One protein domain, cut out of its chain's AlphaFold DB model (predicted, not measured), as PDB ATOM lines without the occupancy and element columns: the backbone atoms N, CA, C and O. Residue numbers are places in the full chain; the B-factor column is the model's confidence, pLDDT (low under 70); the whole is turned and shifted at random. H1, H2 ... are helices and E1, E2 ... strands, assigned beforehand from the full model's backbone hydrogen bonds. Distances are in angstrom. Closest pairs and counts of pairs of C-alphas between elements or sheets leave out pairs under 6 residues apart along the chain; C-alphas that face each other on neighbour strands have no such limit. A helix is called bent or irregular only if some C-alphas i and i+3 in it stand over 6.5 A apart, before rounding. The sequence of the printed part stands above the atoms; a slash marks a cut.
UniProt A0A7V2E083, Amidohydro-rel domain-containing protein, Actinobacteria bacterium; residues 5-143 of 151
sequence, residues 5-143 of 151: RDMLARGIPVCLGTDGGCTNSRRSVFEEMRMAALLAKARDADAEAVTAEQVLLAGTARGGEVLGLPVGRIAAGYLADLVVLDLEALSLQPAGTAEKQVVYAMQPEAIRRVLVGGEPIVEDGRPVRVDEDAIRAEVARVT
ATOM      1  N   ARG A   5      78.671  68.677  53.191       96.69
ATOM      2  CA  ARG A   5      79.223  67.504  52.497       96.69
ATOM      3  C   ARG A   5      80.364  67.884  51.557       96.69
ATOM      4  O   ARG A   5      81.428  67.272  51.612       96.69
ATOM      5  N   ASP A   6      80.165  68.914  50.737       97.44
ATOM      6  CA  ASP A   6      81.154  69.362  49.752       97.44
ATOM      7  C   ASP A   6      82.411  69.919  50.428       97.44
ATOM      8  O   ASP A   6      83.529  69.675  49.969       97.44
ATOM      9  N   MET A   7      82.242  70.649  51.535       97.56
ATOM     10  CA  MET A   7      83.357  71.169  52.329       97.56
ATOM     11  C   MET A   7      84.199  70.029  52.909       97.56
ATOM     12  O   MET A   7      85.419  70.019  52.736       97.56
ATOM     13  N   LEU A   8      83.548  69.040  53.531       96.00
ATOM     14  CA  LEU A   8      84.223  67.879  54.109       96.00
ATOM     15  C   LEU A   8      84.901  67.019  53.033       96.00
ATOM     16  O   LEU A   8      86.048  66.619  53.214       96.00
ATOM     17  N   ALA A   9      84.248  66.795  51.886       95.94
ATOM     18  CA  ALA A   9      84.812  66.044  50.760       95.94
ATOM     19  C   ALA A   9      86.066  66.707  50.162       95.94
ATOM     20  O   ALA A   9      86.938  66.027  49.629       95.94
ATOM     21  N   ARG A  10      86.177  68.036  50.275       97.62
ATOM     22  CA  ARG A  10      87.350  68.817  49.850       97.62
ATOM     23  C   ARG A  10      88.429  68.942  50.929       97.62
ATOM     24  O   ARG A  10      89.421  69.627  50.704       97.62
ATOM     25  N   GLY A  11      88.242  68.322  52.096       95.12
ATOM     26  CA  GLY A  11      89.181  68.415  53.214       95.12
ATOM     27  C   GLY A  11      89.223  69.793  53.881       95.12
ATOM     28  O   GLY A  11      90.193  70.097  54.571       95.12
ATOM     29  N   ILE A  12      88.197  70.631  53.688       96.62
ATOM     30  CA  ILE A  12      88.099  71.932  54.358       96.62
ATOM     31  C   ILE A  12      87.812  71.679  55.847       96.62
ATOM     32  O   ILE A  12      86.833  70.991  56.153       96.62
ATOM     33  N   PRO A  13      88.613  72.218  56.787       93.62
ATOM     34  CA  PRO A  13      88.300  72.128  58.209       93.62
ATOM     35  C   PRO A  13      86.961  72.807  58.510       93.62
ATOM     36  O   PRO A  13      86.749  73.964  58.152       93.62
ATOM     37  N   VAL A  14      86.060  72.086  59.176       96.81
ATOM     38  CA  VAL A  14      84.756  72.603  59.604       96.81
ATOM     39  C   VAL A  14      84.636  72.458  61.111       96.81
ATOM     40  O   VAL A  14      84.858  71.368  61.636       96.81
ATOM     41  N   CYS A  15      84.246  73.536  61.784       97.19
ATOM     42  CA  CYS A  15      83.852  73.527  63.188       97.19
ATOM     43  C   CYS A  15      82.429  74.071  63.373       97.19
ATOM     44  O   CYS A  15      81.878  74.705  62.472       97.19
ATOM     45  N   LEU A  16      81.831  73.813  64.538       97.06
ATOM     46  CA  LEU A  16      80.473  74.250  64.873       97.06
ATOM     47  C   LEU A  16      80.485  75.430  65.849       97.06
ATOM     48  O   LEU A  16      81.354  75.527  66.712       97.06
ATOM     49  N   GLY A  17      79.488  76.304  65.731       95.38
ATOM     50  CA  GLY A  17      79.269  77.421  66.643       95.38
ATOM     51  C   GLY A  17      77.782  77.740  66.743       95.38
ATOM     52  O   GLY A  17      77.064  77.640  65.753       95.38
ATOM     53  N   THR A  18      77.328  78.121  67.936       95.56
ATOM     54  CA  THR A  18      75.903  78.368  68.221       95.56
ATOM     55  C   THR A  18      75.406  79.721  67.722       95.56
ATOM     56  O   THR A  18      74.206  79.966  67.767       95.56
ATOM     57  N   ASP A  19      76.303  80.620  67.309       94.00
ATOM     58  CA  ASP A  19      76.005  82.049  67.143       94.00
ATOM     59  C   ASP A  19      75.508  82.700  68.464       94.00
ATOM     60  O   ASP A  19      75.652  82.137  69.561       94.00
ATOM     61  N   GLY A  20      75.008  83.934  68.389       90.00
ATOM     62  CA  GLY A  20      74.538  84.726  69.518       90.00
ATOM     63  C   GLY A  20      73.196  84.285  70.115       90.00
ATOM     64  O   GLY A  20      72.343  83.654  69.493       90.00
ATOM     65  N   GLY A  21      72.957  84.716  71.358       85.56
ATOM     66  CA  GLY A  21      71.727  84.405  72.101       85.56
ATOM     67  C   GLY A  21      70.438  85.002  71.522       85.56
ATOM     68  O   GLY A  21      69.371  84.696  72.032       85.56
ATOM     69  N   CYS A  22      70.522  85.841  70.489       86.94
ATOM     70  CA  CYS A  22      69.366  86.466  69.840       86.94
ATOM     71  C   CYS A  22      68.929  85.750  68.551       86.94
ATOM     72  O   CYS A  22      67.881  86.091  68.010       86.94
ATOM     73  N   THR A  23      69.723  84.802  68.040       87.69
ATOM     74  CA  THR A  23      69.558  84.225  66.688       87.69
ATOM     75  C   THR A  23      69.480  82.695  66.662       87.69
ATOM     76  O   THR A  23      69.132  82.116  65.637       87.69
ATOM     77  N   ASN A  24      69.729  82.044  67.797       90.19
ATOM     78  CA  ASN A  24      69.588  80.597  68.007       90.19
ATOM     79  C   ASN A  24      68.783  80.329  69.281       90.19
ATOM     80  O   ASN A  24      67.803  79.584  69.317       90.19
ATOM     81  N   SER A  25      69.239  81.047  70.312       85.12
ATOM     82  CA  SER A  25      68.804  81.122  71.705       85.12
ATOM     83  C   SER A  25      69.139  79.905  72.565       85.12
ATOM     84  O   SER A  25      69.188  80.043  73.788       85.12
ATOM     85  N   ARG A  26      69.478  78.750  71.976       89.06
ATOM     86  CA  ARG A  26      70.179  77.679  72.702       89.06
ATOM     87  C   ARG A  26      71.691  77.905  72.664       89.06
ATOM     88  O   ARG A  26      72.233  78.471  71.724       89.06
ATOM     89  N   ARG A  27      72.377  77.445  73.713       91.38
ATOM     90  CA  ARG A  27      73.844  77.447  73.832       91.38
ATOM     91  C   ARG A  27      74.365  76.021  73.985       91.38
ATOM     92  O   ARG A  27      75.003  75.688  74.977       91.38
ATOM     93  N   SER A  28      74.022  75.163  73.027       94.75
ATOM     94  CA  SER A  28      74.370  73.743  73.064       94.75
ATOM     95  C   SER A  28      75.070  73.332  71.780       94.75
ATOM     96  O   SER A  28      74.443  73.255  70.729       94.75
ATOM     97  N   VAL A  29      76.361  73.011  71.874       95.50
ATOM     98  CA  VAL A  29      77.108  72.450  70.739       95.50
ATOM     99  C   VAL A  29      76.558  71.081  70.316       95.50
ATOM    100  O   VAL A  29      76.624  70.742  69.142       95.50
ATOM    101  N   PHE A  30      75.951  70.318  71.233       96.88
ATOM    102  CA  PHE A  30      75.303  69.039  70.918       96.88
ATOM    103  C   PHE A  30      74.060  69.229  70.037       96.88
ATOM    104  O   PHE A  30      73.841  68.469  69.095       96.88
ATOM    105  N   GLU A  31      73.282  70.287  70.281       96.19
ATOM    106  CA  GLU A  31      72.167  70.654  69.400       96.19
ATOM    107  C   GLU A  31      72.681  71.124  68.034       96.19
ATOM    108  O   GLU A  31      72.126  70.727  67.009       96.19
ATOM    109  N   GLU A  32      73.786  71.878  67.989       97.25
ATOM    110  CA  GLU A  32      74.419  72.253  66.717       97.25
ATOM    111  C   GLU A  32      74.929  71.041  65.940       97.25
ATOM    112  O   GLU A  32      74.789  70.996  64.719       97.25
ATOM    113  N   MET A  33      75.482  70.034  66.623       97.94
ATOM    114  CA  MET A  33      75.866  68.766  65.999       97.94
ATOM    115  C   MET A  33      74.645  68.107  65.354       97.94
ATOM    116  O   MET A  33      74.649  67.815  64.153       97.94
ATOM    117  N   ARG A  34      73.566  67.921  66.123       97.88
ATOM    118  CA  ARG A  34      72.326  67.324  65.619       97.88
ATOM    119  C   ARG A  34      71.778  68.100  64.423       97.88
ATOM    120  O   ARG A  34      71.421  67.499  63.406       97.88
ATOM    121  N   MET A  35      71.730  69.425  64.533       97.25
ATOM    122  CA  MET A  35      71.219  70.307  63.492       97.25
ATOM    123  C   MET A  35      72.082  70.224  62.233       97.25
ATOM    124  O   MET A  35      71.558  69.936  61.162       97.25
ATOM    125  N   ALA A  36      73.403  70.368  62.341       97.81
ATOM    126  CA  ALA A  36      74.314  70.247  61.205       97.81
ATOM    127  C   ALA A  36      74.135  68.908  60.470       97.81
ATOM    128  O   ALA A  36      74.044  68.887  59.241       97.81
ATOM    129  N   ALA A  37      74.008  67.806  61.215       98.12
ATOM    130  CA  ALA A  37      73.833  66.475  60.650       98.12
ATOM    131  C   ALA A  37      72.506  66.312  59.891       98.12
ATOM    132  O   ALA A  37      72.496  65.883  58.737       98.12
ATOM    133  N   LEU A  38      71.376  66.631  60.529       98.12
ATOM    134  CA  LEU A  38      70.045  66.423  59.941       98.12
ATOM    135  C   LEU A  38      69.809  67.316  58.730       98.12
ATOM    136  O   LEU A  38      69.245  66.901  57.719       98.12
ATOM    137  N   LEU A  39      70.246  68.555  58.845       98.12
ATOM    138  CA  LEU A  39      69.908  69.604  57.911       98.12
ATOM    139  C   LEU A  39      70.816  69.475  56.661       98.12
ATOM    140  O   LEU A  39      70.350  69.724  55.549       98.12
ATOM    141  N   ALA A  40      72.055  68.966  56.801       97.94
ATOM    142  CA  ALA A  40      72.908  68.599  55.663       97.94
ATOM    143  C   ALA A  40      72.311  67.439  54.855       97.94
ATOM    144  O   ALA A  40      72.232  67.514  53.630       97.94
ATOM    145  N   LYS A  41      71.802  66.406  55.539       98.00
ATOM    146  CA  LYS A  41      71.101  65.283  54.894       98.00
ATOM    147  C   LYS A  41      69.836  65.733  54.172       98.00
ATOM    148  O   LYS A  41      69.563  65.276  53.068       98.00
ATOM    149  N   ALA A  42      69.084  66.653  54.776       98.00
ATOM    150  CA  ALA A  42      67.898  67.235  54.159       98.00
ATOM    151  C   ALA A  42      68.243  68.079  52.921       98.00
ATOM    152  O   ALA A  42      67.573  67.952  51.900       98.00
ATOM    153  N   ARG A  43      69.294  68.910  52.991       97.19
ATOM    154  CA  ARG A  43      69.776  69.719  51.857       97.19
ATOM    155  C   ARG A  43      70.161  68.841  50.668       97.19
ATOM    156  O   ARG A  43      69.786  69.158  49.544       97.19
ATOM    157  N   ASP A  44      70.919  67.783  50.925       96.88
ATOM    158  CA  ASP A  44      71.506  66.946  49.875       96.88
ATOM    159  C   ASP A  44      70.577  65.794  49.455       96.88
ATOM    160  O   ASP A  44      70.926  65.027  48.560       96.88
ATOM    161  N   ALA A  45      69.404  65.674  50.092       97.25
ATOM    162  CA  ALA A  45      68.460  64.567  49.933       97.25
ATOM    163  C   ALA A  45      69.131  63.182  50.061       97.25
ATOM    164  O   ALA A  45      68.769  62.230  49.371       97.25
ATOM    165  N   ASP A  46      70.113  63.079  50.959       97.75
ATOM    166  CA  ASP A  46      70.964  61.905  51.131       97.75
ATOM    167  C   ASP A  46      71.197  61.649  52.627       97.75
ATOM    168  O   ASP A  46      71.800  62.457  53.335       97.75
ATOM    169  N   ALA A  47      70.716  60.506  53.121       96.75
ATOM    170  CA  ALA A  47      70.846  60.117  54.524       96.75
ATOM    171  C   ALA A  47      72.306  59.868  54.954       96.75
ATOM    172  O   ALA A  47      72.605  59.917  56.156       96.75
ATOM    173  N   GLU A  48      73.199  59.639  53.990       96.44
ATOM    174  CA  GLU A  48      74.630  59.392  54.165       96.44
ATOM    175  C   GLU A  48      75.489  60.633  53.868       96.44
ATOM    176  O   GLU A  48      76.713  60.553  53.943       96.44
ATOM    177  N   ALA A  49      74.877  61.797  53.595       97.12
ATOM    178  CA  ALA A  49      75.595  63.032  53.252       97.12
ATOM    179  C   ALA A  49      76.701  63.399  54.259       97.12
ATOM    180  O   ALA A  49      77.755  63.897  53.864       97.12
ATOM    181  N   VAL A  50      76.456  63.149  55.551       97.62
ATOM    182  CA  VAL A  50      77.430  63.306  56.640       97.62
ATOM    183  C   VAL A  50      77.250  62.231  57.713       97.62
ATOM    184  O   VAL A  50      76.126  61.832  58.047       97.62
ATOM    185  N   THR A  51      78.363  61.780  58.292       97.88
ATOM    186  CA  THR A  51      78.383  60.797  59.384       97.88
ATOM    187  C   THR A  51      78.334  61.472  60.758       97.88
ATOM    188  O   THR A  51      78.661  62.648  60.910       97.88
ATOM    189  N   ALA A  52      77.934  60.718  61.791       97.94
ATOM    190  CA  ALA A  52      77.996  61.204  63.173       97.94
ATOM    191  C   ALA A  52      79.437  61.528  63.598       97.94
ATOM    192  O   ALA A  52      79.665  62.533  64.251       97.94
ATOM    193  N   GLU A  53      80.410  60.720  63.177       97.75
ATOM    194  CA  GLU A  53      81.828  60.937  63.471       97.75
ATOM    195  C   GLU A  53      82.340  62.263  62.890       97.75
ATOM    196  O   GLU A  53      82.968  63.046  63.599       97.75
ATOM    197  N   GLN A  54      82.016  62.567  61.627       97.75
ATOM    198  CA  GLN A  54      82.400  63.834  60.993       97.75
ATOM    199  C   GLN A  54      81.858  65.042  61.765       97.75
ATOM    200  O   GLN A  54      82.567  66.025  61.972       97.75
ATOM    201  N   VAL A  55      80.605  64.957  62.211       98.12
ATOM    202  CA  VAL A  55      79.937  66.026  62.958       98.12
ATOM    203  C   VAL A  55      80.461  66.127  64.393       98.12
ATOM    204  O   VAL A  55      80.676  67.234  64.886       98.12
ATOM    205  N   LEU A  56      80.738  64.996  65.046       97.94
ATOM    206  CA  LEU A  56      81.360  64.962  66.366       97.94
ATOM    207  C   LEU A  56      82.743  65.625  66.328       97.94
ATOM    208  O   LEU A  56      83.036  66.470  67.173       97.94
ATOM    209  N   LEU A  57      83.562  65.308  65.319       97.62
ATOM    210  CA  LEU A  57      84.857  65.955  65.097       97.62
ATOM    211  C   LEU A  57      84.703  67.462  64.861       97.62
ATOM    212  O   LEU A  57      85.487  68.238  65.408       97.62
ATOM    213  N   ALA A  58      83.690  67.886  64.097       97.88
ATOM    214  CA  ALA A  58      83.400  69.302  63.861       97.88
ATOM    215  C   ALA A  58      83.066  70.062  65.157       97.88
ATOM    216  O   ALA A  58      83.504  71.194  65.348       97.88
ATOM    217  N   GLY A  59      82.330  69.442  66.080       96.88
ATOM    218  CA  GLY A  59      82.029  70.047  67.380       96.88
ATOM    219  C   GLY A  59      83.101  69.845  68.459       96.88
ATOM    220  O   GLY A  59      82.908  70.315  69.575       96.88
ATOM    221  N   THR A  60      84.211  69.154  68.162       97.62
ATOM    222  CA  THR A  60      85.296  68.869  69.122       97.62
ATOM    223  C   THR A  60      86.676  69.168  68.523       97.62
ATOM    224  O   THR A  60      87.100  70.324  68.495       97.62
ATOM    225  N   ALA A  61      87.382  68.153  68.017       97.62
ATOM    226  CA  ALA A  61      88.766  68.226  67.551       97.62
ATOM    227  C   ALA A  61      89.002  69.324  66.506       97.62
ATOM    228  O   ALA A  61      89.985  70.057  66.596       97.62
ATOM    229  N   ARG A  62      88.089  69.488  65.537       97.75
ATOM    230  CA  ARG A  62      88.226  70.522  64.499       97.75
ATOM    231  C   ARG A  62      88.070  71.931  65.054       97.75
ATOM    232  O   ARG A  62      88.694  72.841  64.525       97.75
ATOM    233  N   GLY A  63      87.298  72.114  66.125       97.00
ATOM    234  CA  GLY A  63      87.233  73.389  66.838       97.00
ATOM    235  C   GLY A  63      88.592  73.770  67.424       97.00
ATOM    236  O   GLY A  63      89.070  74.875  67.186       97.00
ATOM    237  N   GLY A  64      89.256  72.831  68.108       97.25
ATOM    238  CA  GLY A  64      90.613  73.033  68.626       97.25
ATOM    239  C   GLY A  64      91.629  73.337  67.522       97.25
ATOM    240  O   GLY A  64      92.400  74.285  67.640       97.25
ATOM    241  N   GLU A  65      91.578  72.596  66.411       96.75
ATOM    242  CA  GLU A  65      92.452  72.815  65.250       96.75
ATOM    243  C   GLU A  65      92.257  74.198  64.611       96.75
ATOM    244  O   GLU A  65      93.238  74.898  64.372       96.75
ATOM    245  N   VAL A  66      91.008  74.609  64.365       96.88
ATOM    246  CA  VAL A  66      90.684  75.918  63.767       96.88
ATOM    247  C   VAL A  66      91.103  77.068  64.686       96.88
ATOM    248  O   VAL A  66      91.554  78.103  64.199       96.88
ATOM    249  N   LEU A  67      90.986  76.890  66.004       97.00
ATOM    250  CA  LEU A  67      91.376  77.892  66.998       97.00
ATOM    251  C   LEU A  67      92.872  77.862  67.356       97.00
ATOM    252  O   LEU A  67      93.335  78.753  68.063       97.00
ATOM    253  N   GLY A  68      93.631  76.861  66.898       97.06
ATOM    254  CA  GLY A  68      95.039  76.692  67.266       97.06
ATOM    255  C   GLY A  68      95.253  76.347  68.746       97.06
ATOM    256  O   GLY A  68      96.268  76.726  69.327       97.06
ATOM    257  N   LEU A  69      94.296  75.653  69.366       97.56
ATOM    258  CA  LEU A  69      94.320  75.281  70.779       97.56
ATOM    259  C   LEU A  69      94.577  73.772  70.949       97.56
ATOM    260  O   LEU A  69      94.023  72.971  70.192       97.56
ATOM    261  N   PRO A  70      95.353  73.348  71.966       97.62
ATOM    262  CA  PRO A  70      95.600  71.935  72.255       97.62
ATOM    263  C   PRO A  70      94.400  71.304  72.989       97.62
ATOM    264  O   PRO A  70      94.526  70.821  74.110       97.62
ATOM    265  N   VAL A  71      93.216  71.335  72.370       97.94
ATOM    266  CA  VAL A  71      91.932  70.858  72.927       97.94
ATOM    267  C   VAL A  71      91.174  69.979  71.927       97.94
ATOM    268  O   VAL A  71      91.576  69.830  70.772       97.94
ATOM    269  N   GLY A  72      90.062  69.384  72.364       96.31
ATOM    270  CA  GLY A  72      89.151  68.630  71.494       96.31
ATOM    271  C   GLY A  72      89.611  67.210  71.148       96.31
ATOM    272  O   GLY A  72      88.964  66.547  70.340       96.31
ATOM    273  N   ARG A  73      90.704  66.724  71.751       97.25
ATOM    274  CA  ARG A  73      91.187  65.341  71.625       97.25
ATOM    275  C   ARG A  73      91.625  64.798  72.981       97.25
ATOM    276  O   ARG A  73      92.231  65.516  73.769       97.25
ATOM    277  N   ILE A  74      91.384  63.508  73.210       97.19
ATOM    278  CA  ILE A  74      91.906  62.779  74.372       97.19
ATOM    279  C   ILE A  74      93.255  62.174  73.972       97.19
ATOM    280  O   ILE A  74      93.320  61.066  73.442       97.19
ATOM    281  N   ALA A  75      94.330  62.936  74.157       97.69
ATOM    282  CA  ALA A  75      95.690  62.524  73.826       97.69
ATOM    283  C   ALA A  75      96.713  63.258  74.704       97.69
ATOM    284  O   ALA A  75      96.449  64.348  75.210       97.69
ATOM    285  N   ALA A  76      97.905  62.679  74.868       97.81
ATOM    286  CA  ALA A  76      98.998  63.355  75.561       97.81
ATOM    287  C   ALA A  76      99.345  64.688  74.867       97.81
ATOM    288  O   ALA A  76      99.386  64.762  73.639       97.81
ATOM    289  N   GLY A  77      99.593  65.732  75.661       97.00
ATOM    290  CA  GLY A  77      99.864  67.087  75.165       97.00
ATOM    291  C   GLY A  77      98.621  67.956  74.930       97.00
ATOM    292  O   GLY A  77      98.781  69.134  74.626       97.00
ATOM    293  N   TYR A  78      97.409  67.415  75.100       98.50
ATOM    294  CA  TYR A  78      96.153  68.172  75.072       98.50
ATOM    295  C   TYR A  78      95.680  68.517  76.492       98.50
ATOM    296  O   TYR A  78      95.989  67.801  77.448       98.50
ATOM    297  N   LEU A  79      94.932  69.614  76.638       98.44
ATOM    298  CA  LEU A  79      94.283  69.977  77.900       98.44
ATOM    299  C   LEU A  79      93.219  68.941  78.273       98.44
ATOM    300  O   LEU A  79      92.551  68.370  77.408       98.44
ATOM    301  N   ALA A  80      93.025  68.739  79.577       98.12
ATOM    302  CA  ALA A  80      91.977  67.879  80.118       98.12
ATOM    303  C   ALA A  80      90.598  68.574  80.083       98.12
ATOM    304  O   ALA A  80      89.960  68.783  81.117       98.12
ATOM    305  N   ASP A  81      90.159  68.920  78.872       98.44
ATOM    306  CA  ASP A  81      88.834  69.453  78.561       98.44
ATOM    307  C   ASP A  81      87.910  68.283  78.215       98.44
ATOM    308  O   ASP A  81      87.961  67.736  77.110       98.44
ATOM    309  N   LEU A  82      87.107  67.845  79.183       98.25
ATOM    310  CA  LEU A  82      86.368  66.583  79.112       98.25
ATOM    311  C   LEU A  82      84.892  66.784  79.445       98.25
ATOM    312  O   LEU A  82      84.549  67.477  80.401       98.25
ATOM    313  N   VAL A  83      84.025  66.089  78.708       97.81
ATOM    314  CA  VAL A  83      82.611  65.907  79.051       97.81
ATOM    315  C   VAL A  83      82.394  64.432  79.363       97.81
ATOM    316  O   VAL A  83      82.683  63.570  78.534       97.81
ATOM    317  N   VAL A  84      81.902  64.140  80.563       97.62
ATOM    318  CA  VAL A  84      81.610  62.779  81.022       97.62
ATOM    319  C   VAL A  84      80.108  62.562  80.969       97.62
ATOM    320  O   VAL A  84      79.352  63.312  81.595       97.62
ATOM    321  N   LEU A  85      79.690  61.535  80.234       96.50
ATOM    322  CA  LEU A  85      78.287  61.199  80.021       96.50
ATOM    323  C   LEU A  85      77.877  59.983  80.855       96.50
ATOM    324  O   LEU A  85      78.634  59.019  80.970       96.50
ATOM    325  N   ASP A  86      76.667  60.029  81.399       95.44
ATOM    326  CA  ASP A  86      75.962  58.876  81.941       95.44
ATOM    327  C   ASP A  86      75.309  58.101  80.792       95.44
ATOM    328  O   ASP A  86      74.326  58.545  80.198       95.44
ATOM    329  N   LEU A  87      75.873  56.938  80.465       93.06
ATOM    330  CA  LEU A  87      75.372  56.087  79.387       93.06
ATOM    331  C   LEU A  87      74.066  55.368  79.749       93.06
ATOM    332  O   LEU A  87      73.401  54.863  78.848       93.06
ATOM    333  N   GLU A  88      73.675  55.328  81.025       93.56
ATOM    334  CA  GLU A  88      72.394  54.763  81.468       93.56
ATOM    335  C   GLU A  88      71.241  55.771  81.352       93.56
ATOM    336  O   GLU A  88      70.072  55.390  81.467       93.56
ATOM    337  N   ALA A  89      71.541  57.040  81.053       95.56
ATOM    338  CA  ALA A  89      70.530  58.058  80.806       95.56
ATOM    339  C   ALA A  89      69.560  57.615  79.700       95.56
ATOM    340  O   ALA A  89      69.968  57.155  78.632       95.56
ATOM    341  N   LEU A  90      68.256  57.808  79.931       96.31
ATOM    342  CA  LEU A  90      67.195  57.341  79.025       96.31
ATOM    343  C   LEU A  90      67.352  57.854  77.589       96.31
ATOM    344  O   LEU A  90      67.025  57.138  76.649       96.31
ATOM    345  N   SER A  91      67.877  59.070  77.408       96.31
ATOM    346  CA  SER A  91      68.125  59.657  76.087       96.31
ATOM    347  C   SER A  91      69.203  58.921  75.287       96.31
ATOM    348  O   SER A  91      69.224  59.013  74.062       96.31
ATOM    349  N   LEU A  92      70.077  58.163  75.954       96.50
ATOM    350  CA  LEU A  92      71.129  57.362  75.331       96.50
ATOM    351  C   LEU A  92      70.745  55.882  75.195       96.50
ATOM    352  O   LEU A  92      71.547  55.097  74.688       96.50
ATOM    353  N   GLN A  93      69.530  55.503  75.598       95.62
ATOM    354  CA  GLN A  93      69.023  54.138  75.498       95.62
ATOM    355  C   GLN A  93      68.043  53.973  74.320       95.62
ATOM    356  O   GLN A  93      67.222  54.858  74.072       95.62
ATOM    357  N   PRO A  94      68.075  52.833  73.600       93.56
ATOM    358  CA  PRO A  94      69.019  51.720  73.745       93.56
ATOM    359  C   PRO A  94      70.439  52.080  73.283       93.56
ATOM    360  O   PRO A  94      70.630  52.949  72.430       93.56
ATOM    361  N   ALA A  95      71.434  51.373  73.824       88.81
ATOM    362  CA  ALA A  95      72.831  51.600  73.478       88.81
ATOM    363  C   ALA A  95      73.124  51.367  71.982       88.81
ATOM    364  O   ALA A  95      72.679  50.387  71.383       88.81
ATOM    365  N   GLY A  96      73.910  52.268  71.392       88.38
ATOM    366  CA  GLY A  96      74.372  52.202  70.006       88.38
ATOM    367  C   GLY A  96      75.865  52.509  69.902       88.38
ATOM    368  O   GLY A  96      76.639  52.196  70.799       88.38
ATOM    369  N   THR A  97      76.281  53.146  68.809       94.38
ATOM    370  CA  THR A  97      77.631  53.727  68.703       94.38
ATOM    371  C   THR A  97      77.672  55.069  69.437       94.38
ATOM    372  O   THR A  97      76.755  55.879  69.250       94.38
ATOM    373  N   ALA A  98      78.738  55.337  70.192       93.38
ATOM    374  CA  ALA A  98      78.876  56.544  71.010       93.38
ATOM    375  C   ALA A  98      78.690  57.839  70.199       93.38
ATOM    376  O   ALA A  98      78.011  58.760  70.641       93.38
ATOM    377  N   GLU A  99      79.196  57.897  68.968       96.12
ATOM    378  CA  GLU A  99      79.095  59.072  68.100       96.12
ATOM    379  C   GLU A  99      77.640  59.369  67.733       96.12
ATOM    380  O   GLU A  99      77.198  60.513  67.783       96.12
ATOM    381  N   LYS A 100      76.864  58.335  67.385       96.31
ATOM    382  CA  LYS A 100      75.436  58.492  67.065       96.31
ATOM    383  C   LYS A 100      74.631  58.874  68.300       96.31
ATOM    384  O   LYS A 100      73.730  59.699  68.186       96.31
ATOM    385  N   GLN A 101      74.957  58.289  69.449       96.38
ATOM    386  CA  GLN A 101      74.349  58.641  70.728       96.38
ATOM    387  C   GLN A 101      74.577  60.123  71.046       96.38
ATOM    388  O   GLN A 101      73.610  60.850  71.257       96.38
ATOM    389  N   VAL A 102      75.823  60.597  70.967       96.75
ATOM    390  CA  VAL A 102      76.183  61.999  71.224       96.75
ATOM    391  C   VAL A 102      75.542  62.954  70.215       96.75
ATOM    392  O   VAL A 102      74.969  63.963  70.611       96.75
ATOM    393  N   VAL A 103      75.606  62.645  68.916       97.81
ATOM    394  CA  VAL A 103      75.156  63.572  67.864       97.81
ATOM    395  C   VAL A 103      73.638  63.602  67.702       97.81
ATOM    396  O   VAL A 103      73.087  64.655  67.399       97.81
ATOM    397  N   TYR A 104      72.943  62.472  67.846       97.19
ATOM    398  CA  TYR A 104      71.515  62.401  67.514       97.19
ATOM    399  C   TYR A 104      70.592  62.276  68.721       97.19
ATOM    400  O   TYR A 104      69.435  62.679  68.602       97.19
ATOM    401  N   ALA A 105      71.047  61.714  69.842       96.19
ATOM    402  CA  ALA A 105      70.153  61.272  70.913       96.19
ATOM    403  C   ALA A 105      70.373  61.993  72.251       96.19
ATOM    404  O   ALA A 105      69.411  62.205  72.985       96.19
ATOM    405  N   MET A 106      71.612  62.396  72.546       95.75
ATOM    406  CA  MET A 106      72.002  62.989  73.822       95.75
ATOM    407  C   MET A 106      71.136  64.190  74.198       95.75
ATOM    408  O   MET A 106      70.911  65.099  73.402       95.75
ATOM    409  N   GLN A 107      70.708  64.199  75.456       95.69
ATOM    410  CA  GLN A 107      70.094  65.349  76.106       95.69
ATOM    411  C   GLN A 107      70.967  65.813  77.282       95.69
ATOM    412  O   GLN A 107      71.744  65.000  77.797       95.69
ATOM    413  N   PRO A 108      70.896  67.094  77.696       93.62
ATOM    414  CA  PRO A 108      71.776  67.668  78.719       93.62
ATOM    415  C   PRO A 108      71.823  66.892  80.040       93.62
ATOM    416  O   PRO A 108      72.855  66.886  80.702       93.62
ATOM    417  N   GLU A 109      70.747  66.195  80.402       95.00
ATOM    418  CA  GLU A 109      70.628  65.386  81.619       95.00
ATOM    419  C   GLU A 109      71.612  64.207  81.645       95.00
ATOM    420  O   GLU A 109      71.950  63.716  82.718       95.00
ATOM    421  N   ALA A 110      72.102  63.770  80.480       96.56
ATOM    422  CA  ALA A 110      73.137  62.748  80.389       96.56
ATOM    423  C   ALA A 110      74.530  63.279  80.780       96.56
ATOM    424  O   ALA A 110      75.449  62.488  80.960       96.56
ATOM    425  N   ILE A 111      74.736  64.596  80.900       97.31
ATOM    426  CA  ILE A 111      76.036  65.165  81.272       97.31
ATOM    427  C   ILE A 111      76.227  65.035  82.782       97.31
ATOM    428  O   ILE A 111      75.572  65.717  83.570       97.31
ATOM    429  N   ARG A 112      77.181  64.196  83.199       97.44
ATOM    430  CA  ARG A 112      77.483  63.991  84.618       97.44
ATOM    431  C   ARG A 112      78.561  64.929  85.131       97.44
ATOM    432  O   ARG A 112      78.426  65.456  86.233       97.44
ATOM    433  N   ARG A 113      79.640  65.114  84.365       98.19
ATOM    434  CA  ARG A 113      80.761  65.990  84.736       98.19
ATOM    435  C   ARG A 113      81.296  66.738  83.529       98.19
ATOM    436  O   ARG A 113      81.297  66.205  82.421       98.19
ATOM    437  N   VAL A 114      81.807  67.938  83.769       98.25
ATOM    438  CA  VAL A 114      82.562  68.712  82.779       98.25
ATOM    439  C   VAL A 114      83.828  69.234  83.437       98.25
ATOM    440  O   VAL A 114      83.765  69.820  84.520       98.25
ATOM    441  N   LEU A 115      84.964  69.011  82.782       98.44
ATOM    442  CA  LEU A 115      86.282  69.471  83.199       98.44
ATOM    443  C   LEU A 115      86.828  70.435  82.148       98.44
ATOM    444  O   LEU A 115      86.656  70.195  80.954       98.44
ATOM    445  N   VAL A 116      87.499  71.494  82.594       98.06
ATOM    446  CA  VAL A 116      88.235  72.436  81.739       98.06
ATOM    447  C   VAL A 116      89.646  72.551  82.295       98.06
ATOM    448  O   VAL A 116      89.819  72.932  83.444       98.06
ATOM    449  N   GLY A 117      90.664  72.166  81.533       97.62
ATOM    450  CA  GLY A 117      92.046  72.100  82.008       97.62
ATOM    451  C   GLY A 117      92.247  71.132  83.180       97.62
ATOM    452  O   GLY A 117      93.178  71.307  83.957       97.62
ATOM    453  N   GLY A 118      91.376  70.128  83.330       97.44
ATOM    454  CA  GLY A 118      91.377  69.188  84.459       97.44
ATOM    455  C   GLY A 118      90.625  69.682  85.697       97.44
ATOM    456  O   GLY A 118      90.452  68.932  86.653       97.44
ATOM    457  N   GLU A 119      90.126  70.912  85.668       97.62
ATOM    458  CA  GLU A 119      89.384  71.532  86.755       97.62
ATOM    459  C   GLU A 119      87.872  71.282  86.577       97.62
ATOM    460  O   GLU A 119      87.319  71.631  85.527       97.62
ATOM    461  N   PRO A 120      87.162  70.693  87.561       97.38
ATOM    462  CA  PRO A 120      85.732  70.423  87.429       97.38
ATOM    463  C   PRO A 120      84.933  71.732  87.425       97.38
ATOM    464  O   PRO A 120      85.101  72.581  88.305       97.38
ATOM    465  N   ILE A 121      84.064  71.913  86.430       97.75
ATOM    466  CA  ILE A 121      83.137  73.055  86.333       97.75
ATOM    467  C   ILE A 121      81.669  72.633  86.442       97.75
ATOM    468  O   ILE A 121      80.827  73.449  86.817       97.75
ATOM    469  N   VAL A 122      81.380  71.359  86.170       97.56
ATOM    470  CA  VAL A 122      80.089  70.708  86.406       97.56
ATOM    471  C   VAL A 122      80.357  69.407  87.144       97.56
ATOM    472  O   VAL A 122      81.163  68.596  86.681       97.56
ATOM    473  N   GLU A 123      79.653  69.194  88.248       97.00
ATOM    474  CA  GLU A 123      79.632  67.932  88.978       97.00
ATOM    475  C   GLU A 123      78.196  67.505  89.214       97.00
ATOM    476  O   GLU A 123      77.320  68.303  89.542       97.00
ATOM    477  N   ASP A 124      77.950  66.217  89.022       94.38
ATOM    478  CA  ASP A 124      76.654  65.606  89.234       94.38
ATOM    479  C   ASP A 124      75.495  66.287  88.481       94.38
ATOM    480  O   ASP A 124      74.363  66.350  88.963       94.38
ATOM    481  N   GLY A 125      75.793  66.770  87.269       93.44
ATOM    482  CA  GLY A 125      74.856  67.492  86.404       93.44
ATOM    483  C   GLY A 125      74.605  68.948  86.811       93.44
ATOM    484  O   GLY A 125      73.710  69.581  86.256       93.44
ATOM    485  N   ARG A 126      75.365  69.497  87.770       94.31
ATOM    486  CA  ARG A 126      75.203  70.872  88.266       94.31
ATOM    487  C   ARG A 126      76.485  71.692  88.125       94.31
ATOM    488  O   ARG A 126      77.564  71.176  88.418       94.31
ATOM    489  N   PRO A 127      76.406  72.967  87.710       95.44
ATOM    490  CA  PRO A 127      77.558  73.860  87.734       95.44
ATOM    491  C   PRO A 127      78.095  74.037  89.161       95.44
ATOM    492  O   PRO A 127      77.320  74.262  90.085       95.44
ATOM    493  N   VAL A 128      79.417  73.971  89.344       96.50
ATOM    494  CA  VAL A 128      80.056  74.105  90.676       96.50
ATOM    495  C   VAL A 128      80.832  75.408  90.869       96.50
ATOM    496  O   VAL A 128      81.333  75.676  91.957       96.50
ATOM    497  N   ARG A 129      80.946  76.236  89.822       94.00
ATOM    498  CA  ARG A 129      81.692  77.513  89.859       94.00
ATOM    499  C   ARG A 129      80.826  78.754  89.679       94.00
ATOM    500  O   ARG A 129      81.359  79.856  89.603       94.00
ATOM    501  N   VAL A 130      79.513  78.583  89.576       94.38
ATOM    502  CA  VAL A 130      78.570  79.686  89.395       94.38
ATOM    503  C   VAL A 130      77.402  79.535  90.355       94.38
ATOM    504  O   VAL A 130      76.922  78.429  90.587       94.38
ATOM    505  N   ASP A 131      76.951  80.660  90.899       95.19
ATOM    506  CA  ASP A 131      75.710  80.746  91.659       95.19
ATOM    507  C   ASP A 131      74.571  81.053  90.682       95.19
ATOM    508  O   ASP A 131      74.488  82.141  90.105       95.19
ATOM    509  N   GLU A 132      73.709  80.065  90.454       94.38
ATOM    510  CA  GLU A 132      72.586  80.221  89.536       94.38
ATOM    511  C   GLU A 132      71.553  81.249  90.011       94.38
ATOM    512  O   GLU A 132      70.921  81.897  89.176       94.38
ATOM    513  N   ASP A 133      71.370  81.419  91.321       96.44
ATOM    514  CA  ASP A 133      70.427  82.398  91.859       96.44
ATOM    515  C   ASP A 133      70.972  83.815  91.688       96.44
ATOM    516  O   ASP A 133      70.229  84.715  91.289       96.44
ATOM    517  N   ALA A 134      72.285  83.997  91.856       97.25
ATOM    518  CA  ALA A 134      72.953  85.246  91.503       97.25
ATOM    519  C   ALA A 134      72.823  85.557  90.000       97.25
ATOM    520  O   ALA A 134      72.522  86.695  89.634       97.25
ATOM    521  N   ILE A 135      72.976  84.555  89.121       96.50
ATOM    522  CA  ILE A 135      72.758  84.722  87.672       96.50
ATOM    523  C   ILE A 135      71.305  85.122  87.386       96.50
ATOM    524  O   ILE A 135      71.070  86.064  86.627       96.50
ATOM    525  N   ARG A 136      70.321  84.446  87.992       97.19
ATOM    526  CA  ARG A 136      68.893  84.772  87.826       97.19
ATOM    527  C   ARG A 136      68.583  86.198  88.285       97.19
ATOM    528  O   ARG A 136      67.886  86.925  87.574       97.19
ATOM    529  N   ALA A 137      69.130  86.617  89.424       97.81
ATOM    530  CA  ALA A 137      68.980  87.975  89.937       97.81
ATOM    531  C   ALA A 137      69.604  89.017  88.995       97.81
ATOM    532  O   ALA A 137      68.980  90.040  88.706       97.81
ATOM    533  N   GLU A 138      70.795  88.742  88.462       97.50
ATOM    534  CA  GLU A 138      71.467  89.628  87.513       97.50
ATOM    535  C   GLU A 138      70.685  89.759  86.202       97.50
ATOM    536  O   GLU A 138      70.474  90.873  85.722       97.50
ATOM    537  N   VAL A 139      70.172  88.648  85.657       95.94
ATOM    538  CA  VAL A 139      69.305  88.661  84.469       95.94
ATOM    539  C   VAL A 139      68.066  89.524  84.712       95.94
ATOM    540  O   VAL A 139      67.738  90.369  83.875       95.94
ATOM    541  N   ALA A 140      67.401  89.376  85.861       96.19
ATOM    542  CA  ALA A 140      66.245  90.200  86.212       96.19
ATOM    543  C   ALA A 140      66.618  91.688  86.327       96.19
ATOM    544  O   ALA A 140      65.893  92.551  85.833       96.19
ATOM    545  N   ARG A 141      67.782  91.999  86.912       97.44
ATOM    546  CA  ARG A 141      68.283  93.371  87.053       97.44
ATOM    547  C   ARG A 141      68.552  94.027  85.699       97.44
ATOM    548  O   ARG A 141      68.127  95.160  85.486       97.44
ATOM    549  N   VAL A 142      69.242  93.344  84.782       96.31
ATOM    550  CA  VAL A 142      69.604  93.920  83.469       96.31
ATOM    551  C   VAL A 142      68.427  93.987  82.497       96.31
ATOM    552  O   VAL A 142      68.444  94.809  81.583       96.31
ATOM    553  N   THR A 143      67.389  93.169  82.699       94.94
ATOM    554  CA  THR A 143      66.184  93.152  81.850       94.94
ATOM    555  C   THR A 143      64.996  93.924  82.434       94.94
ATOM    556  O   THR A 143      63.961  94.001  81.782       94.94
TER     557      THR A 143
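What this domain is: This is residues 5 to 143 of the 151 residues of the protein "Amidohydro-rel domain-containing protein" of Actinobacteria bacterium (UniProt A0A7V2E083). Three helices, H2, H3 and H5, make a small cluster in which each touches the other two at a wide angle, and a small antiparallel sheet of three strands, E1, E2 and E3, lies beyond it with no helix on either face. Past the sheet, H6 sticks out as a free arm, while H1 and H4 lie at the margin of the helix cluster and long loops fill much of the rest. The printed part has 139 residues, with six named helices and three named strands in the order H1, H2, H3, H4, E1, H5, E2, E3, H6; the sheet's order is E1, E2, E3, and the class is mixed, helices and strands. The whole is compact, with a radius of gyration of the C-alphas of 16.7 A, and spans 46 by 39 by 37 A.

Where its parts are: Find C-alpha 5 at (79.223, 67.504, 52.497); there H1 begins, residues 5 to 9. After a stretch with no named element, residues 10 to 28, look at C-alpha 29 at (77.108, 72.450, 70.739); from there H2, residues 29 to 44, runs 22.3 A and is the longest helix. H3 holds residues 52 to 58 and H4 residues 61 to 67. Next comes E1, residues 82 to 85, and then H5, residues 98 to 105. H5 is neither bent nor irregular, but only just: C-alphas 102 and 105 are 6.1 A apart. E2 takes residues 111 to 116 over 14.2 A, and E3 residues 119 to 123 over 10.6 A. Last, H6 runs from residue 132 to residue 143 over 16.3 A and ends at C-alpha 143, (66.184, 93.152, 81.850).

How they stand to each other: Begin with H2, which touches H3 with residues 33 to 37 alone; the closest C-alphas, of Met 33 and Val 55, are 5.8 A apart, at a steep tilt of 63 degrees, opposite ways. With residues 30 to 37 alone H2 touches H5, closest at the C-alphas of Arg 34 and Val 103, 5.2 A, about perpendicular at 79 degrees. H3 and H5 touch too, closest at the C-alphas of Ala 52 and Lys 100, 5.4 A, about perpendicular at 90 degrees. Helix packing is mostly crossed: of these three pairs, 0 are at a shallow tilt. H1 is close to H2 but not clearly touching, with the C-alphas of Arg 5 and Ala 40 closest at 7.1 A. H4 is close to H3 but not clearly touching, with the C-alphas of Leu 57 and Gly 63 closest at 8.0 A, a shallow tilt of 20 degrees, the same way. Now turn to the sheet: E1 and E2 are antiparallel neighbours at 174 degrees, with N 84 and O 113 at 2.8 A, within hydrogen-bond range. E2 and E3 form an antiparallel hairpin at 162 degrees, with N 121 and O 114 at 2.8 A, within hydrogen-bond range. E2 is the inner strand. Residues 122 to 123 of E3 also pair, antiparallel, with residues 126 to 127. Among the elements apart are H2 and E2, and H5 and H6. In H1, H2, H3, H4, H5 and H6 every O i to N i+4 pair is within hydrogen-bond range.

The domain as a whole: The two C-alphas farthest apart, those of Arg 10 and Arg 141, are 48.5 A apart. Residues 131 to 143, of which 132 to 143 belong to H6, stand free; the body without them spans 43 by 35 by 34 A. The links H1 to H2, H4 to E1 and E1 to H5 are long. The printed part has no cut, its mean pLDDT is 96.1, and no printed residue is under 70 in this predicted model.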